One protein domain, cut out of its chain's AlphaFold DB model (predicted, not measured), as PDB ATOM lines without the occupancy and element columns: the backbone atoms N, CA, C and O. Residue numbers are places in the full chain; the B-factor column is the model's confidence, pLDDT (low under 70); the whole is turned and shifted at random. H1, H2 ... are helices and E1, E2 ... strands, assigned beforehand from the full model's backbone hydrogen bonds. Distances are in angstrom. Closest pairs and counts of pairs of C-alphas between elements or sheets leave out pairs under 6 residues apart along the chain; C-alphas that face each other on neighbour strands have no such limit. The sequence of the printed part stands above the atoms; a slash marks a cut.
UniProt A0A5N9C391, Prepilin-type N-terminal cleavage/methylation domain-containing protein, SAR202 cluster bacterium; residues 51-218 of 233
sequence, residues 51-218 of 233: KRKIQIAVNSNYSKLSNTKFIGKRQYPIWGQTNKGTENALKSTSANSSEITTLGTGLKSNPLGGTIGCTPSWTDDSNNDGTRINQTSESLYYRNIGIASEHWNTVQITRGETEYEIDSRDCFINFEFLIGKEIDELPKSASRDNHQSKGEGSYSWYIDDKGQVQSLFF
ATOM      1  N   LYS A  51      92.237 136.756 134.659       97.62
ATOM      2  CA  LYS A  51      93.336 135.785 134.543       97.62
ATOM      3  C   LYS A  51      93.000 134.669 133.557       97.62
ATOM      4  O   LYS A  51      93.796 134.352 132.672       97.62
ATOM      5  N   ARG A  52      91.796 134.095 133.662       97.44
ATOM      6  CA  ARG A  52      91.321 133.038 132.759       97.44
ATOM      7  C   ARG A  52      91.190 133.525 131.317       97.44
ATOM      8  O   ARG A  52      91.610 132.814 130.405       97.44
ATOM      9  N   LYS A  53      90.615 134.711 131.094       97.06
ATOM     10  CA  LYS A  53      90.496 135.303 129.750       97.06
ATOM     11  C   LYS A  53      91.870 135.530 129.125       97.06
ATOM     12  O   LYS A  53      92.094 135.128 127.985       97.06
ATOM     13  N   ILE A  54      92.800 136.097 129.894       98.00
ATOM     14  CA  ILE A  54      94.177 136.339 129.456       98.00
ATOM     15  C   ILE A  54      94.858 135.008 129.116       98.00
ATOM     16  O   ILE A  54      95.451 134.896 128.047       98.00
ATOM     17  N   GLN A  55      94.719 133.968 129.946       98.12
ATOM     18  CA  GLN A  55      95.283 132.644 129.656       98.12
ATOM     19  C   GLN A  55      94.762 132.056 128.339       98.12
ATOM     20  O   GLN A  55      95.541 131.497 127.565       98.12
ATOM     21  N   ILE A  56      93.460 132.177 128.067       97.44
ATOM     22  CA  ILE A  56      92.863 131.694 126.815       97.44
ATOM     23  C   ILE A  56      93.462 132.445 125.620       97.44
ATOM     24  O   ILE A  56      93.908 131.805 124.666       97.44
ATOM     25  N   ALA A  57      93.539 133.775 125.694       96.94
ATOM     26  CA  ALA A  57      94.122 134.606 124.643       96.94
ATOM     27  C   ALA A  57      95.606 134.284 124.400       96.94
ATOM     28  O   ALA A  57      96.042 134.130 123.257       96.94
ATOM     29  N   VAL A  58      96.376 134.107 125.475       96.75
ATOM     30  CA  VAL A  58      97.783 133.696 125.423       96.75
ATOM     31  C   VAL A  58      97.935 132.342 124.733       96.75
ATOM     32  O   VAL A  58      98.753 132.216 123.823       96.75
ATOM     33  N   ASN A  59      97.136 131.344 125.117       95.62
ATOM     34  CA  ASN A  59      97.192 130.000 124.536       95.62
ATOM     35  C   ASN A  59      96.796 129.994 123.055       95.62
ATOM     36  O   ASN A  59      97.413 129.290 122.247       95.62
ATOM     37  N   SER A  60      95.789 130.792 122.696       94.00
ATOM     38  CA  SER A  60      95.363 130.985 121.311       94.00
ATOM     39  C   SER A  60      96.488 131.597 120.473       94.00
ATOM     40  O   SER A  60      96.887 131.021 119.457       94.00
ATOM     41  N   ASN A  61      97.103 132.688 120.949       92.81
ATOM     42  CA  ASN A  61      98.243 133.307 120.275       92.81
ATOM     43  C   ASN A  61      99.437 132.350 120.161       92.81
ATOM     44  O   ASN A  61     100.007 132.206 119.081       92.81
ATOM     45  N   TYR A  62      99.792 131.660 121.250       92.31
ATOM     46  CA  TYR A  62     100.910 130.716 121.279       92.31
ATOM     47  C   TYR A  62     100.731 129.576 120.273       92.31
ATOM     48  O   TYR A  62     101.702 129.087 119.705       92.31
ATOM     49  N   SER A  63      99.494 129.162 120.000       90.00
ATOM     50  CA  SER A  63      99.208 128.085 119.050       90.00
ATOM     51  C   SER A  63      99.466 128.474 117.586       90.00
ATOM     52  O   SER A  63      99.545 127.584 116.735       90.00
ATOM     53  N   LYS A  64      99.649 129.766 117.278       86.12
ATOM     54  CA  LYS A  64      99.924 130.258 115.922       86.12
ATOM     55  C   LYS A  64     101.393 130.058 115.535       86.12
ATOM     56  O   LYS A  64     102.309 130.453 116.253       86.12
ATOM     57  N   LEU A  65     101.622 129.493 114.349       73.69
ATOM     58  CA  LEU A  65     102.950 129.378 113.740       73.69
ATOM     59  C   LEU A  65     103.181 130.570 112.802       73.69
ATOM     60  O   LEU A  65     102.893 130.488 111.612       73.69
ATOM     61  N   SER A  66     103.669 131.694 113.328       68.31
ATOM     62  CA  SER A  66     103.893 132.910 112.524       68.31
ATOM     63  C   SER A  66     105.331 133.441 112.549       68.31
ATOM     64  O   SER A  66     105.601 134.482 111.951       68.31
ATOM     65  N   ASN A  67     106.295 132.740 113.169       69.31
ATOM     66  CA  ASN A  67     107.667 133.250 113.269       69.31
ATOM     67  C   ASN A  67     108.682 132.604 112.310       69.31
ATOM     68  O   ASN A  67     109.271 131.570 112.614       69.31
ATOM     69  N   THR A  68     109.020 133.284 111.215       67.12
ATOM     70  CA  THR A  68     110.024 132.820 110.234       67.12
ATOM     71  C   THR A  68     111.457 132.763 110.784       67.12
ATOM     72  O   THR A  68     112.181 131.803 110.530       67.12
ATOM     73  N   LYS A  69     111.871 133.731 111.614       68.19
ATOM     74  CA  LYS A  69     113.225 133.794 112.210       68.19
ATOM     75  C   LYS A  69     113.473 132.721 113.287       68.19
ATOM     76  O   LYS A  69     114.619 132.484 113.647       68.19
ATOM     77  N   PHE A  70     112.431 132.070 113.804       70.06
ATOM     78  CA  PHE A  70     112.550 130.881 114.656       70.06
ATOM     79  C   PHE A  70     112.021 129.614 113.971       70.06
ATOM     80  O   PHE A  70     111.539 128.720 114.656       70.06
ATOM     81  N   ILE A  71     112.118 129.513 112.640       75.50
ATOM     82  CA  ILE A  71     111.747 128.294 111.897       75.50
ATOM     83  C   ILE A  71     110.283 127.886 112.180       75.50
ATOM     84  O   ILE A  71     109.965 126.730 112.432       75.50
ATOM     85  N   GLY A  72     109.378 128.861 112.239       78.38
ATOM     86  CA  GLY A  72     107.956 128.643 112.506       78.38
ATOM     87  C   GLY A  72     107.600 128.307 113.959       78.38
ATOM     88  O   GLY A  72     106.454 127.947 114.215       78.38
ATOM     89  N   LYS A  73     108.533 128.413 114.920       83.06
ATOM     90  CA  LYS A  73     108.241 128.135 116.338       83.06
ATOM     91  C   LYS A  73     107.164 129.062 116.915       83.06
ATOM     92  O   LYS A  73     107.066 130.236 116.555       83.06
ATOM     93  N   ARG A  74     106.416 128.499 117.869       89.88
ATOM     94  CA  ARG A  74     105.402 129.162 118.698       89.88
ATOM     95  C   ARG A  74     106.024 130.210 119.617       89.88
ATOM     96  O   ARG A  74     107.148 130.024 120.087       89.88
ATOM     97  N   GLN A  75     105.296 131.294 119.871       91.88
ATOM     98  CA  GLN A  75     105.749 132.395 120.719       91.88
ATOM     99  C   GLN A  75     104.629 132.915 121.607       91.88
ATOM    100  O   GLN A  75     103.480 133.047 121.185       91.88
ATOM    101  N   TYR A  76     104.988 133.233 122.841       94.88
ATOM    102  CA  TYR A  76     104.135 133.954 123.758       94.88
ATOM    103  C   TYR A  76     104.064 135.438 123.379       94.88
ATOM    104  O   TYR A  76     105.056 135.996 122.903       94.88
ATOM    105  N   PRO A  77     102.916 136.088 123.623       94.94
ATOM    106  CA  PRO A  77     102.715 137.514 123.383       94.94
ATOM    107  C   PRO A  77     103.377 138.348 124.496       94.94
ATOM    108  O   PRO A  77     102.691 139.009 125.267       94.94
ATOM    109  N   ILE A  78     104.701 138.279 124.632       95.19
ATOM    110  CA  ILE A  78     105.475 138.969 125.683       95.19
ATOM    111  C   ILE A  78     106.436 139.997 125.086       95.19
ATOM    112  O   ILE A  78     106.788 139.904 123.907       95.19
ATOM    113  N   TRP A  79     106.909 140.956 125.887       94.00
ATOM    114  CA  TRP A  79     107.864 141.979 125.426       94.00
ATOM    115  C   TRP A  79     109.158 141.406 124.848       94.00
ATOM    116  O   TRP A  79     109.703 141.970 123.898       94.00
ATOM    117  N   GLY A  80     109.593 140.232 125.311       92.00
ATOM    118  CA  GLY A  80     110.733 139.523 124.735       92.00
ATOM    119  C   GLY A  80     110.606 139.294 123.223       92.00
ATOM    120  O   GLY A  80     111.618 139.249 122.524       92.00
ATOM    121  N   GLN A  81     109.386 139.211 122.676       90.75
ATOM    122  CA  GLN A  81     109.164 139.135 121.230       90.75
ATOM    123  C   GLN A  81     109.607 140.414 120.496       90.75
ATOM    124  O   GLN A  81     110.169 140.310 119.401       90.75
ATOM    125  N   THR A  82     109.394 141.593 121.089       90.06
ATOM    126  CA  THR A  82     109.861 142.888 120.564       90.06
ATOM    127  C   THR A  82     111.387 142.977 120.628       90.06
ATOM    128  O   THR A  82     112.026 143.340 119.643       90.06
ATOM    129  N   ASN A  83     111.989 142.514 121.725       90.56
ATOM    130  CA  ASN A  83     113.436 142.580 121.974       90.56
ATOM    131  C   ASN A  83     114.232 141.413 121.350       90.56
ATOM    132  O   ASN A  83     115.340 141.075 121.767       90.56
ATOM    133  N   LYS A  84     113.691 140.750 120.323       89.94
ATOM    134  CA  LYS A  84     114.220 139.488 119.788       89.94
ATOM    135  C   LYS A  84     115.607 139.598 119.123       89.94
ATOM    136  O   LYS A  84     115.747 140.044 117.975       89.94
ATOM    137  N   GLY A  85     116.607 138.947 119.715       89.81
ATOM    138  CA  GLY A  85     117.907 138.643 119.105       89.81
ATOM    139  C   GLY A  85     119.061 138.633 120.109       89.81
ATOM    140  O   GLY A  85     118.839 138.523 121.304       89.81
ATOM    141  N   THR A  86     120.295 138.680 119.606       91.25
ATOM    142  CA  THR A  86     121.525 138.506 120.408       91.25
ATOM    143  C   THR A  86     122.474 139.700 120.343       91.25
ATOM    144  O   THR A  86     123.617 139.577 120.754       91.25
ATOM    145  N   GLU A  87     122.047 140.820 119.766       90.00
ATOM    146  CA  GLU A  87     122.922 141.965 119.469       90.00
ATOM    147  C   GLU A  87     123.456 142.614 120.746       90.00
ATOM    148  O   GLU A  87     124.647 142.871 120.851       90.00
ATOM    149  N   ASN A  88     122.577 142.778 121.733       89.00
ATOM    150  CA  ASN A  88     122.897 143.316 123.054       89.00
ATOM    151  C   ASN A  88     122.562 142.311 124.163       89.00
ATOM    152  O   ASN A  88     122.358 142.689 125.310       89.00
ATOM    153  N   ALA A  89     122.441 141.025 123.821       90.56
ATOM    154  CA  ALA A  89     122.175 139.996 124.816       90.56
ATOM    155  C   ALA A  89     123.428 139.783 125.674       90.56
ATOM    156  O   ALA A  89     124.499 139.454 125.153       90.56
ATOM    157  N   LEU A  90     123.288 139.941 126.988       93.12
ATOM    158  CA  LEU A  90     124.368 139.711 127.936       93.12
ATOM    159  C   LEU A  90     124.583 138.203 128.087       93.12
ATOM    160  O   LEU A  90     123.656 137.477 128.421       93.12
ATOM    161  N   LYS A  91     125.796 137.706 127.838       95.00
ATOM    162  CA  LYS A  91     126.145 136.315 128.170       95.00
ATOM    163  C   LYS A  91     126.337 136.193 129.678       95.00
ATOM    164  O   LYS A  91     126.992 137.059 130.258       95.00
ATOM    165  N   SER A  92     125.879 135.104 130.293       94.56
ATOM    166  CA  SER A  92     126.045 134.879 131.741       94.56
ATOM    167  C   SER A  92     127.517 134.924 132.170       94.56
ATOM    168  O   SER A  92     127.850 135.487 133.205       94.56
ATOM    169  N   THR A  93     128.428 134.438 131.321       94.75
ATOM    170  CA  THR A  93     129.887 134.491 131.544       94.75
ATOM    171  C   THR A  93     130.483 135.900 131.516       94.75
ATOM    172  O   THR A  93     131.634 136.086 131.891       94.75
ATOM    173  N   SER A  94     129.744 136.879 131.000       93.44
ATOM    174  CA  SER A  94     130.160 138.281 130.885       93.44
ATOM    175  C   SER A  94     129.395 139.191 131.846       93.44
ATOM    176  O   SER A  94     129.637 140.399 131.863       93.44
ATOM    177  N   ALA A  95     128.471 138.628 132.628       92.12
ATOM    178  CA  ALA A  95     127.705 139.370 133.604       92.12
ATOM    179  C   ALA A  95     128.590 139.845 134.759       92.12
ATOM    180  O   ALA A  95     129.532 139.173 135.180       92.12
ATOM    181  N   ASN A  96     128.295 141.042 135.248       91.56
ATOM    182  CA  ASN A  96     129.054 141.713 136.290       91.56
ATOM    183  C   ASN A  96     128.115 142.619 137.100       91.56
ATOM    184  O   ASN A  96     126.898 142.585 136.913       91.56
ATOM    185  N   SER A  97     128.684 143.404 138.015       90.00
ATOM    186  CA  SER A  97     127.915 144.248 138.923       90.00
ATOM    187  C   SER A  97     127.469 145.599 138.360       90.00
ATOM    188  O   SER A  97     126.853 146.383 139.077       90.00
ATOM    189  N   SER A  98     127.809 145.910 137.111       91.94
ATOM    190  CA  SER A  98     127.417 147.157 136.464       91.94
ATOM    191  C   SER A  98     125.958 147.127 136.020       91.94
ATOM    192  O   SER A  98     125.377 146.072 135.766       91.94
ATOM    193  N   GLU A  99     125.381 148.320 135.914       91.69
ATOM    194  CA  GLU A  99     124.033 148.500 135.393       91.69
ATOM    195  C   GLU A  99     123.962 148.074 133.924       91.69
ATOM    196  O   GLU A  99     124.848 148.374 133.117       91.69
ATOM    197  N   ILE A 100     122.891 147.368 133.578       90.81
ATOM    198  CA  ILE A 100     122.628 146.866 132.237       90.81
ATOM    199  C   ILE A 100     121.673 147.839 131.542       90.81
ATOM    200  O   ILE A 100     120.513 147.979 131.916       90.81
ATOM    201  N   THR A 101     122.132 148.480 130.470       83.88
ATOM    202  CA  THR A 101     121.394 149.561 129.787       83.88
ATOM    203  C   THR A 101     120.496 149.085 128.637       83.88
ATOM    204  O   THR A 101     120.108 149.857 127.763       83.88
ATOM    205  N   THR A 102     120.127 147.801 128.612       74.62
ATOM    206  CA  THR A 102     119.298 147.219 127.538       74.62
ATOM    207  C   THR A 102     117.794 147.432 127.722       74.62
ATOM    208  O   THR A 102     117.016 147.008 126.870       74.62
ATOM    209  N   LEU A 103     117.365 148.077 128.806       69.19
ATOM    210  CA  LEU A 103     115.958 148.357 129.075       69.19
ATOM    211  C   LEU A 103     115.363 149.332 128.055       69.19
ATOM    212  O   LEU A 103     115.883 150.425 127.872       69.19
ATOM    213  N   GLY A 104     114.210 148.989 127.470       58.31
ATOM    214  CA  GLY A 104     113.322 149.964 126.817       58.31
ATOM    215  C   GLY A 104     113.885 150.607 125.545       58.31
ATOM    216  O   GLY A 104     113.233 151.443 124.932       58.31
ATOM    217  N   THR A 105     115.076 150.197 125.111       64.75
ATOM    218  CA  THR A 105     115.793 150.769 123.965       64.75
ATOM    219  C   THR A 105     115.359 150.172 122.623       64.75
ATOM    220  O   THR A 105     115.912 150.530 121.585       64.75
ATOM    221  N   GLY A 106     114.394 149.241 122.609       65.50
ATOM    222  CA  GLY A 106     113.977 148.519 121.396       65.50
ATOM    223  C   GLY A 106     115.099 147.678 120.773       65.50
ATOM    224  O   GLY A 106     115.026 147.286 119.606       65.50
ATOM    225  N   LEU A 107     116.167 147.426 121.535       75.31
ATOM    226  CA  LEU A 107     117.336 146.678 121.103       75.31
ATOM    227  C   LEU A 107     117.090 145.166 121.176       75.31
ATOM    228  O   LEU A 107     116.265 144.659 121.931       75.31
ATOM    229  N   LYS A 108     117.862 144.410 120.391       87.75
ATOM    230  CA  LYS A 108     117.780 142.945 120.360       87.75
ATOM    231  C   LYS A 108     118.567 142.325 121.521       87.75
ATOM    232  O   LYS A 108     119.742 141.992 121.345       87.75
ATOM    233  N   SER A 109     117.931 142.170 122.677       89.69
ATOM    234  CA  SER A 109     118.524 141.637 123.916       89.69
ATOM    235  C   SER A 109     117.998 140.258 124.330       89.69
ATOM    236  O   SER A 109     118.604 139.634 125.196       89.69
ATOM    237  N   ASN A 110     116.932 139.746 123.701       92.56
ATOM    238  CA  ASN A 110     116.305 138.469 124.046       92.56
ATOM    239  C   ASN A 110     116.520 137.383 122.967       92.56
ATOM    240  O   ASN A 110     115.795 137.339 121.961       92.56
ATOM    241  N   PRO A 111     117.486 136.465 123.149       92.25
ATOM    242  CA  PRO A 111     117.803 135.421 122.177       92.25
ATOM    243  C   PRO A 111     116.650 134.467 121.845       92.25
ATOM    244  O   PRO A 111     116.623 133.927 120.735       92.25
ATOM    245  N   LEU A 112     115.728 134.243 122.786       91.81
ATOM    246  CA  LEU A 112     114.591 133.329 122.638       91.81
ATOM    247  C   LEU A 112     113.316 134.034 122.178       91.81
ATOM    248  O   LEU A 112     112.392 133.364 121.719       91.81
ATOM    249  N   GLY A 113     113.275 135.364 122.234       90.00
ATOM    250  CA  GLY A 113     112.271 136.197 121.589       90.00
ATOM    251  C   GLY A 113     110.826 135.793 121.882       90.00
ATOM    252  O   GLY A 113     110.032 135.745 120.950       90.00
ATOM    253  N   GLY A 114     110.505 135.390 123.111       90.94
ATOM    254  CA  GLY A 114     109.159 134.939 123.487       90.94
ATOM    255  C   GLY A 114     108.837 133.466 123.231       90.94
ATOM    256  O   GLY A 114     107.695 133.063 123.402       90.94
ATOM    257  N   THR A 115     109.795 132.624 122.835       92.06
ATOM    258  CA  THR A 115     109.552 131.165 122.719       92.06
ATOM    259  C   THR A 115     109.370 130.464 124.074       92.06
ATOM    260  O   THR A 115     108.800 129.375 124.116       92.06
ATOM    261  N   ILE A 116     109.803 131.101 125.165       92.38
ATOM    262  CA  ILE A 116     109.612 130.671 126.553       92.38
ATOM    263  C   ILE A 116     109.173 131.878 127.396       92.38
ATOM    264  O   ILE A 116     109.551 133.009 127.078       92.38
ATOM    265  N   GLY A 117     108.352 131.640 128.422       94.56
ATOM    266  CA  GLY A 117     108.053 132.623 129.462       94.56
ATOM    267  C   GLY A 117     109.127 132.634 130.551       94.56
ATOM    268  O   GLY A 117     110.077 131.852 130.512       94.56
ATOM    269  N   CYS A 118     108.992 133.524 131.525       94.44
ATOM    270  CA  CYS A 118     109.852 133.549 132.701       94.44
ATOM    271  C   CYS A 118     109.208 134.334 133.844       94.44
ATOM    272  O   CYS A 118     108.131 134.903 133.698       94.44
ATOM    273  N   THR A 119     109.863 134.360 135.003       93.75
ATOM    274  CA  THR A 119     109.350 135.092 136.163       93.75
ATOM    275  C   THR A 119     110.086 136.429 136.316       93.75
ATOM    276  O   THR A 119     111.298 136.404 136.536       93.75
ATOM    277  N   PRO A 120     109.386 137.579 136.243       93.75
ATOM    278  CA  PRO A 120     109.963 138.885 136.549       93.75
ATOM    279  C   PRO A 120     110.510 138.938 137.979       93.75
ATOM    280  O   PRO A 120     109.925 138.344 138.886       93.75
ATOM    281  N   SER A 121     111.613 139.654 138.191       91.62
ATOM    282  CA  SER A 121     112.264 139.748 139.502       91.62
ATOM    283  C   SER A 121     112.688 141.178 139.797       91.62
ATOM    284  O   SER A 121     113.519 141.743 139.086       91.62
ATOM    285  N   TRP A 122     112.163 141.732 140.881       91.12
ATOM    286  CA  TRP A 122     112.445 143.084 141.353       91.12
ATOM    287  C   TRP A 122     113.001 143.039 142.779       91.12
ATOM    288  O   TRP A 122     112.572 142.207 143.585       91.12
ATOM    289  N   THR A 123     113.964 143.912 143.056       88.69
ATOM    290  CA  THR A 123     114.590 144.111 144.365       88.69
ATOM    291  C   THR A 123     114.207 145.489 144.885       88.69
ATOM    292  O   THR A 123     114.239 146.458 144.126       88.69
ATOM    293  N   ASP A 124     113.859 145.545 146.166       85.75
ATOM    294  CA  ASP A 124     113.529 146.775 146.880       85.75
ATOM    295  C   ASP A 124     114.787 147.495 147.381       85.75
ATOM    296  O   ASP A 124     115.844 146.879 147.548       85.75
ATOM    297  N   ASP A 125     114.673 148.793 147.635       80.88
ATOM    298  CA  ASP A 125     115.760 149.583 148.197       80.88
ATOM    299  C   ASP A 125     115.953 149.331 149.708       80.88
ATOM    300  O   ASP A 125     115.302 148.497 150.344       80.88
ATOM    301  N   SER A 126     116.886 150.065 150.316       78.25
ATOM    302  CA  SER A 126     117.180 149.953 151.748       78.25
ATOM    303  C   SER A 126     116.027 150.350 152.678       78.25
ATOM    304  O   SER A 126     116.078 150.015 153.862       78.25
ATOM    305  N   ASN A 127     115.020 151.078 152.189       77.25
ATOM    306  CA  ASN A 127     113.836 151.436 152.966       77.25
ATOM    307  C   ASN A 127     112.885 150.242 153.109       77.25
ATOM    308  O   ASN A 127     112.122 150.201 154.075       77.25
ATOM    309  N   ASN A 128     112.986 149.261 152.202       73.31
ATOM    310  CA  ASN A 128     112.244 148.002 152.213       73.31
ATOM    311  C   ASN A 128     110.736 148.218 152.468       73.31
ATOM    312  O   ASN A 128     110.093 147.471 153.217       73.31
ATOM    313  N   ASP A 129     110.196 149.308 151.915       80.44
ATOM    314  CA  ASP A 129     108.799 149.715 152.072       80.44
ATOM    315  C   ASP A 129     107.874 148.962 151.107       80.44
ATOM    316  O   ASP A 129     106.647 148.984 151.234       80.44
ATOM    317  N   GLY A 130     108.476 148.238 150.170       75.75
ATOM    318  CA  GLY A 130     107.818 147.488 149.139       75.75
ATOM    319  C   GLY A 130     107.169 148.352 148.079       75.75
ATOM    320  O   GLY A 130     106.156 147.952 147.514       75.75
ATOM    321  N   THR A 131     107.691 149.536 147.801       82.94
ATOM    322  CA  THR A 131     107.106 150.413 146.794       82.94
ATOM    323  C   THR A 131     108.074 150.611 145.645       82.94
ATOM    324  O   THR A 131     109.222 150.989 145.815       82.94
ATOM    325  N   ARG A 132     107.581 150.392 144.428       87.38
ATOM    326  CA  ARG A 132     108.261 150.769 143.189       87.38
ATOM    327  C   ARG A 132     108.052 152.264 142.957       87.38
ATOM    328  O   ARG A 132     106.959 152.671 142.544       87.38
ATOM    329  N   ILE A 133     109.075 153.071 143.224       75.69
ATOM    330  CA  ILE A 133     108.961 154.535 143.311       75.69
ATOM    331  C   ILE A 133     109.338 155.200 141.983       75.69
ATOM    332  O   ILE A 133     108.622 156.094 141.522       75.69
ATOM    333  N   ASN A 134     110.412 154.760 141.319       70.81
ATOM    334  CA  ASN A 134     110.902 155.407 140.100       70.81
ATOM    335  C   ASN A 134     110.651 154.589 138.827       70.81
ATOM    336  O   ASN A 134     111.439 153.736 138.440       70.81
ATOM    337  N   GLN A 135     109.574 154.915 138.111       73.62
ATOM    338  CA  GLN A 135     109.174 154.218 136.877       73.62
ATOM    339  C   GLN A 135     109.846 154.763 135.604       73.62
ATOM    340  O   GLN A 135     109.687 154.179 134.534       73.62
ATOM    341  N   THR A 136     110.557 155.892 135.682       67.31
ATOM    342  CA  THR A 136     111.197 156.539 134.519       67.31
ATOM    343  C   THR A 136     112.652 156.132 134.318       67.31
ATOM    344  O   THR A 136     113.155 156.227 133.200       67.31
ATOM    345  N   SER A 137     113.310 155.656 135.374       68.94
ATOM    346  CA  SER A 137     114.722 155.264 135.365       68.94
ATOM    347  C   SER A 137     114.890 153.932 136.082       68.94
ATOM    348  O   SER A 137     115.551 153.834 137.109       68.94
ATOM    349  N   GLU A 138     114.218 152.907 135.568       83.50
ATOM    350  CA  GLU A 138     114.217 151.597 136.201       83.50
ATOM    351  C   GLU A 138     115.495 150.813 135.913       83.50
ATOM    352  O   GLU A 138     115.596 150.120 134.899       83.50
ATOM    353  N   SER A 139     116.459 150.871 136.820       90.19
ATOM    354  CA  SER A 139     117.726 150.167 136.646       90.19
ATOM    355  C   SER A 139     117.546 148.650 136.514       90.19
ATOM    356  O   SER A 139     116.651 148.041 137.110       90.19
ATOM    357  N   LEU A 140     118.416 148.033 135.714       92.38
ATOM    358  CA  LEU A 140     118.485 146.590 135.500       92.38
ATOM    359  C   LEU A 140     119.875 146.102 135.892       92.38
ATOM    360  O   LEU A 140     120.875 146.627 135.404       92.38
ATOM    361  N   TYR A 141     119.941 145.053 136.704       94.12
ATOM    362  CA  TYR A 141     121.208 144.443 137.091       94.12
ATOM    363  C   TYR A 141     121.208 142.927 136.931       94.12
ATOM    364  O   TYR A 141     120.174 142.268 136.760       94.12
ATOM    365  N   TYR A 142     122.410 142.360 136.981       93.31
ATOM    366  CA  TYR A 142     122.585 140.921 137.056       93.31
ATOM    367  C   TYR A 142     121.879 140.344 138.290       93.31
ATOM    368  O   TYR A 142     121.887 140.948 139.360       93.31
ATOM    369  N   ARG A 143     121.263 139.168 138.142       90.69
ATOM    370  CA  ARG A 143     120.589 138.478 139.246       90.69
ATOM    371  C   ARG A 143     121.533 138.210 140.424       90.69
ATOM    372  O   ARG A 143     122.721 137.961 140.234       90.69
ATOM    373  N   ASN A 144     120.974 138.167 141.635       82.88
ATOM    374  CA  ASN A 144     121.698 137.894 142.888       82.88
ATOM    375  C   ASN A 144     122.784 138.923 143.230       82.88
ATOM    376  O   ASN A 144     123.769 138.601 143.898       82.88
ATOM    377  N   ILE A 145     122.617 140.157 142.768       84.94
ATOM    378  CA  ILE A 145     123.509 141.248 143.122       84.94
ATOM    379  C   ILE A 145     123.047 141.927 144.416       84.94
ATOM    380  O   ILE A 145     121.861 142.173 144.615       84.94
ATOM    381  N   GLY A 146     123.985 142.219 145.317       81.44
ATOM    382  CA  GLY A 146     123.708 142.889 146.591       81.44
ATOM    383  C   GLY A 146     123.685 144.413 146.473       81.44
ATOM    384  O   GLY A 146     124.441 145.074 147.181       81.44
ATOM    385  N   ILE A 147     122.889 144.968 145.556       84.38
ATOM    386  CA  ILE A 147     122.739 146.424 145.407       84.38
ATOM    387  C   ILE A 147     121.619 146.911 146.329       84.38
ATOM    388  O   ILE A 147     120.521 146.373 146.317       84.38
ATOM    389  N   ALA A 148     121.905 147.948 147.117       82.19
ATOM    390  CA  ALA A 148     120.953 148.575 148.035       82.19
ATOM    391  C   ALA A 148     120.145 149.697 147.349       82.19
ATOM    392  O   ALA A 148     120.118 150.830 147.823       82.19
ATOM    393  N   SER A 149     119.541 149.400 146.199       84.88
ATOM    394  CA  SER A 149     118.662 150.316 145.464       84.88
ATOM    395  C   SER A 149     117.509 149.543 144.840       84.88
ATOM    396  O   SER A 149     117.650 148.354 144.567       84.88
ATOM    397  N   GLU A 150     116.394 150.215 144.556       87.69
ATOM    398  CA  GLU A 150     115.314 149.592 143.793       87.69
ATOM    399  C   GLU A 150     115.807 149.257 142.379       87.69
ATOM    400  O   GLU A 150     116.390 150.102 141.692       87.69
ATOM    401  N   HIS A 151     115.631 148.012 141.940       90.00
ATOM    402  CA  HIS A 151     116.022 147.616 140.590       90.00
ATOM    403  C   HIS A 151     115.324 146.346 140.109       90.00
ATOM    404  O   HIS A 151     114.942 145.461 140.878       90.00
ATOM    405  N   TRP A 152     115.229 146.207 138.790       92.44
ATOM    406  CA  TRP A 152     114.913 144.931 138.165       92.44
ATOM    407  C   TRP A 152     116.157 144.053 138.082       92.44
ATOM    408  O   TRP A 152     117.294 144.519 137.971       92.44
ATOM    409  N   ASN A 153     115.937 142.749 138.132       93.12
ATOM    410  CA  ASN A 153     116.963 141.747 137.907       93.12
ATOM    411  C   ASN A 153     116.794 141.134 136.524       93.12
ATOM    412  O   ASN A 153     115.727 141.184 135.904       93.12
ATOM    413  N   THR A 154     117.863 140.509 136.067       94.44
ATOM    414  CA  THR A 154     117.850 139.646 134.893       94.44
ATOM    415  C   THR A 154     117.318 138.252 135.214       94.44
ATOM    416  O   THR A 154     117.278 137.820 136.368       94.44
ATOM    417  N   VAL A 155     116.909 137.530 134.173       94.06
ATOM    418  CA  VAL A 155     116.627 136.094 134.216       94.06
ATOM    419  C   VAL A 155     117.573 135.380 133.262       94.06
ATOM    420  O   VAL A 155     117.818 135.846 132.149       94.06
ATOM    421  N   GLN A 156     118.071 134.222 133.689       94.88
ATOM    422  CA  GLN A 156     118.914 133.381 132.857       94.88
ATOM    423  C   GLN A 156     118.076 132.541 131.892       94.88
ATOM    424  O   GLN A 156     117.121 131.876 132.296       94.88
ATOM    425  N   ILE A 157     118.475 132.526 130.624       93.44
ATOM    426  CA  ILE A 157     117.923 131.648 129.593       93.44
ATOM    427  C   ILE A 157     119.037 130.998 128.771       93.44
ATOM    428  O   ILE A 157     120.085 131.595 128.524       93.44
ATOM    429  N   THR A 158     118.790 129.789 128.274       94.12
ATOM    430  CA  THR A 158     119.778 129.033 127.494       94.12
ATOM    431  C   THR A 158     119.362 128.949 126.030       94.12
ATOM    432  O   THR A 158     118.236 128.562 125.703       94.12
ATOM    433  N   ARG A 159     120.278 129.287 125.117       91.88
ATOM    434  CA  ARG A 159     120.104 129.095 123.671       91.88
ATOM    435  C   ARG A 159     121.293 128.317 123.113       91.88
ATOM    436  O   ARG A 159     122.389 128.857 122.986       91.88
ATOM    437  N   GLY A 160     121.050 127.067 122.720       91.38
ATOM    438  CA  GLY A 160     122.131 126.146 122.368       91.38
ATOM    439  C   GLY A 160     122.955 125.833 123.614       91.38
ATOM    440  O   GLY A 160     122.387 125.437 124.623       91.38
ATOM    441  N   GLU A 161     124.260 126.071 123.556       94.44
ATOM    442  CA  GLU A 161     125.190 125.883 124.683       94.44
ATOM    443  C   GLU A 161     125.507 127.193 125.423       94.44
ATOM    444  O   GLU A 161     126.318 127.213 126.342       94.44
ATOM    445  N   THR A 162     124.918 128.317 125.004       95.62
ATOM    446  CA  THR A 162     125.194 129.629 125.602       95.62
ATOM    447  C   THR A 162     124.065 130.053 126.532       95.62
ATOM    448  O   THR A 162     122.896 130.083 126.136       95.62
ATOM    449  N   GLU A 163     124.436 130.425 127.754       96.50
ATOM    450  CA  GLU A 163     123.554 131.063 128.727       96.50
ATOM    451  C   GLU A 163     123.587 132.586 128.563       96.50
ATOM    452  O   GLU A 163     124.649 133.196 128.383       96.50
ATOM    453  N   TYR A 164     122.406 133.191 128.608       94.56
ATOM    454  CA  TYR A 164     122.198 134.623 128.476       94.56
ATOM    455  C   TYR A 164     121.378 135.158 129.643       94.56
ATOM    456  O   TYR A 164     120.458 134.499 130.117       94.56
ATOM    457  N   GLU A 165     121.670 136.390 130.029       94.56
ATOM    458  CA  GLU A 165     120.885 137.197 130.950       94.56
ATOM    459  C   GLU A 165     119.979 138.117 130.147       94.56
ATOM    460  O   GLU A 165     120.454 138.959 129.378       94.56
ATOM    461  N   ILE A 166     118.674 137.950 130.320       93.19
ATOM    462  CA  ILE A 166     117.664 138.820 129.719       93.19
ATOM    463  C   ILE A 166     117.013 139.683 130.786       93.19
ATOM    464  O   ILE A 166     116.980 139.311 131.958       93.19
ATOM    465  N   ASP A 167     116.461 140.820 130.379       93.50
ATOM    466  CA  ASP A 167     115.612 141.621 131.254       93.50
ATOM    467  C   ASP A 167     114.412 140.778 131.706       93.50
ATOM    468  O   ASP A 167     113.683 140.233 130.877       93.50
ATOM    469  N   SER A 168     114.190 140.644 133.013       93.44
ATOM    470  CA  SER A 168     113.086 139.826 133.526       93.44
ATOM    471  C   SER A 168     111.703 140.401 133.177       93.44
ATOM    472  O   SER A 168     110.716 139.662 133.134       93.44
ATOM    473  N   ARG A 169     111.630 141.695 132.836       92.69
ATOM    474  CA  ARG A 169     110.417 142.365 132.341       92.69
ATOM    475  C   ARG A 169     110.029 141.941 130.930       92.69
ATOM    476  O   ARG A 169     108.872 142.106 130.547       92.69
ATOM    477  N   ASP A 170     110.934 141.315 130.174       93.69
ATOM    478  CA  ASP A 170     110.606 140.733 128.869       93.69
ATOM    479  C   ASP A 170     109.524 139.647 128.958       93.69
ATOM    480  O   ASP A 170     108.963 139.255 127.933       93.69
ATOM    481  N   CYS A 171     109.235 139.158 130.165       94.31
ATOM    482  CA  CYS A 171     108.246 138.123 130.431       94.31
ATOM    483  C   CYS A 171     106.847 138.660 130.725       94.31
ATOM    484  O   CYS A 171     105.886 137.885 130.746       94.31
ATOM    485  N   PHE A 172     106.705 139.979 130.876       96.44
ATOM    486  CA  PHE A 172     105.394 140.606 130.902       96.44
ATOM    487  C   PHE A 172     104.687 140.429 129.561       96.44
ATOM    488  O   PHE A 172     105.282 140.555 128.485       96.44
ATOM    489  N   ILE A 173     103.391 140.140 129.645       97.75
ATOM    490  CA  ILE A 173     102.506 140.056 128.487       97.75
ATOM    491  C   ILE A 173     102.473 141.431 127.833       97.75
ATOM    492  O   ILE A 173     102.140 142.413 128.490       97.75
ATOM    493  N   ASN A 174     102.787 141.491 126.545       95.75
ATOM    494  CA  ASN A 174     102.561 142.670 125.732       95.75
ATOM    495  C   ASN A 174     101.174 142.548 125.085       95.75
ATOM    496  O   ASN A 174     100.987 141.819 124.103       95.75
ATOM    497  N   PHE A 175     100.194 143.267 125.639       96.75
ATOM    498  CA  PHE A 175      98.818 143.218 125.143       96.75
ATOM    499  C   PHE A 175      98.657 143.813 123.741       96.75
ATOM    500  O   PHE A 175      97.679 143.479 123.075       96.75
ATOM    501  N   GLU A 176      99.612 144.595 123.228       93.62
ATOM    502  CA  GLU A 176      99.584 145.083 121.840       93.62
ATOM    503  C   GLU A 176      99.549 143.932 120.823       93.62
ATOM    504  O   GLU A 176      98.996 144.067 119.730       93.62
ATOM    505  N   PHE A 177     100.095 142.763 121.176       91.75
ATOM    506  CA  PHE A 177     100.019 141.585 120.315       91.75
ATOM    507  C   PHE A 177      98.648 140.904 120.328       91.75
ATOM    508  O   PHE A 177      98.332 140.208 119.361       91.75
ATOM    509  N   LEU A 178      97.859 141.097 121.388       94.38
ATOM    510  CA  LEU A 178      96.587 140.411 121.620       94.38
ATOM    511  C   LEU A 178      95.372 141.268 121.255       94.38
ATOM    512  O   LEU A 178      94.383 140.723 120.761       94.38
ATOM    513  N   ILE A 179      95.440 142.580 121.487       94.38
ATOM    514  CA  ILE A 179      94.327 143.505 121.244       94.38
ATOM    515  C   ILE A 179      93.964 143.523 119.754       94.38
ATOM    516  O   ILE A 179      94.829 143.617 118.880       94.38
ATOM    517  N   GLY A 180      92.667 143.404 119.465       90.44
ATOM    518  CA  GLY A 180      92.117 143.332 118.110       90.44
ATOM    519  C   GLY A 180      92.350 141.991 117.405       90.44
ATOM    520  O   GLY A 180      92.111 141.886 116.202       90.44
ATOM    521  N   LYS A 181      92.852 140.973 118.122       90.19
ATOM    522  CA  LYS A 181      93.093 139.620 117.590       90.19
ATOM    523  C   LYS A 181      92.515 138.533 118.489       90.19
ATOM    524  O   LYS A 181      91.703 137.746 118.026       90.19
ATOM    525  N   GLU A 182      92.972 138.479 119.737       93.56
ATOM    526  CA  GLU A 182      92.563 137.478 120.737       93.56
ATOM    527  C   GLU A 182      91.711 138.076 121.854       93.56
ATOM    528  O   GLU A 182      90.971 137.359 122.522       93.56
ATOM    529  N   ILE A 183      91.848 139.383 122.078       94.00
ATOM    530  CA  ILE A 183      91.036 140.159 123.011       94.00
ATOM    531  C   ILE A 183      90.583 141.441 122.320       94.00
ATOM    532  O   ILE A 183      91.324 142.007 121.512       94.00
ATOM    533  N   ASP A 184      89.383 141.909 122.644       93.44
ATOM    534  CA  ASP A 184      88.812 143.114 122.030       93.44
ATOM    535  C   ASP A 184      89.417 144.394 122.617       93.44
ATOM    536  O   ASP A 184      89.711 145.349 121.899       93.44
ATOM    537  N   GLU A 185      89.659 144.393 123.928       94.06
ATOM    538  CA  GLU A 185      90.174 145.535 124.677       94.06
ATOM    539  C   GLU A 185      91.212 145.116 125.724       94.06
ATOM    540  O   GLU A 185      91.344 143.940 126.074       94.06
ATOM    541  N   LEU A 186      91.971 146.099 126.211       95.56
ATOM    542  CA  LEU A 186      92.923 145.902 127.298       95.56
ATOM    543  C   LEU A 186      92.155 145.543 128.586       95.56
ATOM    544  O   LEU A 186      91.252 146.295 128.959       95.56
ATOM    545  N   PRO A 187      92.509 144.456 129.299       95.12
ATOM    546  CA  PRO A 187      91.901 144.155 130.589       95.12
ATOM    547  C   PRO A 187      92.107 145.321 131.555       95.12
ATOM    548  O   PRO A 187      93.226 145.813 131.696       95.12
ATOM    549  N   LYS A 188      91.054 145.751 132.257       94.25
ATOM    550  CA  LYS A 188      91.137 146.887 133.197       94.25
ATOM    551  C   LYS A 188      92.159 146.657 134.306       94.25
ATOM    552  O   LYS A 188      92.740 147.601 134.822       94.25
ATOM    553  N   SER A 189      92.383 145.394 134.657       94.94
ATOM    554  CA  SER A 189      93.373 144.972 135.639       94.94
ATOM    555  C   SER A 189      94.826 145.146 135.175       94.94
ATOM    556  O   SER A 189      95.715 145.148 136.024       94.94
ATOM    557  N   ALA A 190      95.087 145.306 133.873       96.88
ATOM    558  CA  ALA A 190      96.429 145.357 133.300       96.88
ATOM    559  C   ALA A 190      97.127 146.713 133.495       96.88
ATOM    560  O   ALA A 190      96.603 147.768 133.135       96.88
ATOM    561  N   SER A 191      98.346 146.665 134.025       95.19
ATOM    562  CA  SER A 191      99.186 147.829 134.296       95.19
ATOM    563  C   SER A 191      99.974 148.287 133.068       95.19
ATOM    564  O   SER A 191      99.978 147.655 132.003       95.19
ATOM    565  N   ARG A 192     100.710 149.392 133.226       93.38
ATOM    566  CA  ARG A 192     101.604 149.928 132.189       93.38
ATOM    567  C   ARG A 192     102.751 148.993 131.808       93.38
ATOM    568  O   ARG A 192     103.275 149.133 130.707       93.38
ATOM    569  N   ASP A 193     103.100 148.024 132.659       93.88
ATOM    570  CA  ASP A 193     104.090 146.999 132.301       93.88
ATOM    571  C   ASP A 193     103.586 146.122 131.148       93.88
ATOM    572  O   ASP A 193     104.385 145.539 130.421       93.88
ATOM    573  N   ASN A 194     102.266 146.035 130.944       96.12
ATOM    574  CA  ASN A 194     101.679 145.245 129.866       96.12
ATOM    575  C   ASN A 194     101.268 146.047 128.631       96.12
ATOM    576  O   ASN A 194     101.103 145.476 127.550       96.12
ATOM    577  N   HIS A 195     101.065 147.353 128.792       94.81
ATOM    578  CA  HIS A 195     100.763 148.273 127.704       94.81
ATOM    579  C   HIS A 195     101.168 149.693 128.109       94.81
ATOM    580  O   HIS A 195     100.460 150.358 128.866       94.81
ATOM    581  N   GLN A 196     102.260 150.204 127.539       88.38
ATOM    582  CA  GLN A 196     102.914 151.433 128.014       88.38
ATOM    583  C   GLN A 196     102.001 152.670 128.018       88.38
ATOM    584  O   GLN A 196     102.070 153.478 128.937       88.38
ATOM    585  N   SER A 197     101.125 152.820 127.015       89.62
ATOM    586  CA  SER A 197     100.276 154.019 126.880       89.62
ATOM    587  C   SER A 197      98.875 153.931 127.496       89.62
ATOM    588  O   SER A 197      98.222 154.961 127.613       89.62
ATOM    589  N   LYS A 198      98.365 152.731 127.803       92.44
ATOM    590  CA  LYS A 198      96.954 152.519 128.202       92.44
ATOM    591  C   LYS A 198      96.782 151.687 129.473       92.44
ATOM    592  O   LYS A 198      95.663 151.530 129.944       92.44
ATOM    593  N   GLY A 199      97.861 151.112 130.000       92.31
ATOM    594  CA  GLY A 199      97.820 150.288 131.200       92.31
ATOM    595  C   GLY A 199      97.683 151.123 132.469       92.31
ATOM    596  O   GLY A 199      98.670 151.647 132.982       92.31
ATOM    597  N   GLU A 200      96.463 151.209 132.989       92.88
ATOM    598  CA  GLU A 200      96.132 151.915 134.237       92.88
ATOM    599  C   GLU A 200      95.776 150.958 135.386       92.88
ATOM    600  O   GLU A 200      95.532 151.384 136.513       92.88
ATOM    601  N   GLY A 201      95.756 149.653 135.113       93.62
ATOM    602  CA  GLY A 201      95.395 148.627 136.073       93.62
ATOM    603  C   GLY A 201      96.461 148.349 137.129       93.62
ATOM    604  O   GLY A 201      97.627 148.735 137.030       93.62
ATOM    605  N   SER A 202      96.044 147.625 138.163       93.06
ATOM    606  CA  SER A 202      96.858 147.334 139.344       93.06
ATOM    607  C   SER A 202      97.845 146.176 139.172       93.06
ATOM    608  O   SER A 202      98.691 145.977 140.044       93.06
ATOM    609  N   TYR A 203      97.743 145.396 138.093       95.62
ATOM    610  CA  TYR A 203      98.484 144.147 137.935       95.62
ATOM    611  C   TYR A 203      99.359 144.125 136.692       95.62
ATOM    612  O   TYR A 203      98.901 144.384 135.583       95.62
ATOM    613  N   SER A 204     100.610 143.718 136.887       95.62
ATOM    614  CA  SER A 204     101.535 143.387 135.809       95.62
ATOM    615  C   SER A 204     101.436 141.893 135.518       95.62
ATOM    616  O   SER A 204     101.874 141.056 136.311       95.62
ATOM    617  N   TRP A 205     100.819 141.552 134.392       97.69
ATOM    618  CA  TRP A 205     100.586 140.179 133.956       97.69
ATOM    619  C   TRP A 205     101.806 139.614 133.229       97.69
ATOM    620  O   TRP A 205     102.367 140.255 132.344       97.69
ATOM    621  N   TYR A 206     102.221 138.402 133.560       97.69
ATOM    622  CA  TYR A 206     103.353 137.732 132.921       97.69
ATOM    623  C   TYR A 206     103.033 136.270 132.646       97.69
ATOM    624  O   TYR A 206     102.056 135.725 133.165       97.69
ATOM    625  N   ILE A 207     103.859 135.646 131.816       97.44
ATOM    626  CA  ILE A 207     103.782 134.215 131.530       97.44
ATOM    627  C   ILE A 207     105.014 133.560 132.134       97.44
ATOM    628  O   ILE A 207     106.133 133.918 131.770       97.44
ATOM    629  N   ASP A 208     104.803 132.619 133.052       95.25
ATOM    630  CA  ASP A 208     105.895 131.878 133.677       95.25
ATOM    631  C   ASP A 208     106.563 130.882 132.707       95.25
ATOM    632  O   ASP A 208     106.160 130.697 131.555       95.25
ATOM    633  N   ASP A 209     107.627 130.229 133.167       92.19
ATOM    634  CA  ASP A 209     108.378 129.228 132.403       92.19
ATOM    635  C   ASP A 209     107.539 127.990 132.022       92.19
ATOM    636  O   ASP A 209     107.893 127.258 131.096       92.19
ATOM    637  N   LYS A 210     106.392 127.787 132.683       94.25
ATOM    638  CA  LYS A 210     105.416 126.720 132.419       94.25
ATOM    639  C   LYS A 210     104.273 127.170 131.505       94.25
ATOM    640  O   LYS A 210     103.351 126.388 131.254       94.25
ATOM    641  N   GLY A 211     104.308 128.405 131.004       95.06
ATOM    642  CA  GLY A 211     103.267 128.947 130.133       95.06
ATOM    643  C   GLY A 211     101.987 129.365 130.857       95.06
ATOM    644  O   GLY A 211     100.961 129.577 130.205       95.06
ATOM    645  N   GLN A 212     102.010 129.456 132.189       97.06
ATOM    646  CA  GLN A 212     100.862 129.893 132.974       97.06
ATOM    647  C   GLN A 212     100.895 131.406 133.156       97.06
ATOM    648  O   GLN A 212     101.930 132.002 133.462       97.06
ATOM    649  N   VAL A 213      99.734 132.027 132.993       97.88
ATOM    650  CA  VAL A 213      99.520 133.440 133.267       97.88
ATOM    651  C   VAL A 213      99.517 133.649 134.772       97.88
ATOM    652  O   VAL A 213      98.775 133.006 135.514       97.88
ATOM    653  N   GLN A 214     100.342 134.585 135.213       97.00
ATOM    654  CA  GLN A 214     100.451 135.027 136.595       97.00
ATOM    655  C   GLN A 214     100.421 136.555 136.636       97.00
ATOM    656  O   GLN A 214     100.567 137.219 135.607       97.00
ATOM    657  N   SER A 215     100.255 137.126 137.826       95.81
ATOM    658  CA  SER A 215     100.366 138.570 138.024       95.81
ATOM    659  C   SER A 215     101.260 138.926 139.202       95.81
ATOM    660  O   SER A 215     101.407 138.152 140.155       95.81
ATOM    661  N   LEU A 216     101.830 140.124 139.116       93.44
ATOM    662  CA  LEU A 216     102.452 140.857 140.212       93.44
ATOM    663  C   LEU A 216     101.639 142.122 140.477       93.44
ATOM    664  O   LEU A 216     101.037 142.672 139.550       93.44
ATOM    665  N   PHE A 217     101.635 142.604 141.716       91.94
ATOM    666  CA  PHE A 217     101.102 143.933 141.992       91.94
ATOM    667  C   PHE A 217     102.046 144.986 141.410       91.94
ATOM    668  O   PHE A 217     103.236 144.994 141.713       91.94
ATOM    669  N   PHE A 218     101.524 145.871 140.565       91.19
ATOM    670  CA  PHE A 218     102.330 146.805 139.775       91.19
ATOM    671  C   PHE A 218     103.211 147.729 140.634       91.19
ATOM    672  O   PHE A 218     104.369 147.977 140.293       91.19
TER     673      PHE A 218
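What this domain is: This is residues 51 to 218 of the 233 residues of the protein "Prepilin-type N-terminal cleavage/methylation domain-containing protein" of SAR202 cluster bacterium (UniProt A0A5N9C391). There is little regular structure: two separate hairpins, E1 with E2 and E3 with E4, have short H2 between them near the middle and H1 by E4, far from the middle, and long loops, residues 63 to 150 and 172 to 202, make up much of the rest. The 168 printed residues hold H1, E1, E2, H2, E3, E4 in that order, a mixed class with 41 residues in named elements. Both sheets are antiparallel; the whole is compact, radius of gyration of the C-alphas 15.6 A, spans 42 by 38 by 26 A.

Where its parts are: Find C-alpha 51 at (93.336, 135.785, 134.543); H1 runs 16.1 A to residue 62. E1, residues 151 to 159, spans 25.4 A; E2 is 162 to 167, H2 168 to 171, E3 203 to 207. E4, 213 to 217, ends at (101.102, 143.933, 141.992).

How they stand to each other: Look at N 155 and O 166, 2.8 A, across E1 and E2, and N 204 and O 216, 2.9 A, across E3 and E4. The closest C-alphas of H1 and E4, Gln 55 and Val 213, are 5.6 A apart.

The domain as a whole: The printed part has no cut. The link H1 to E1 is long, 88 residues.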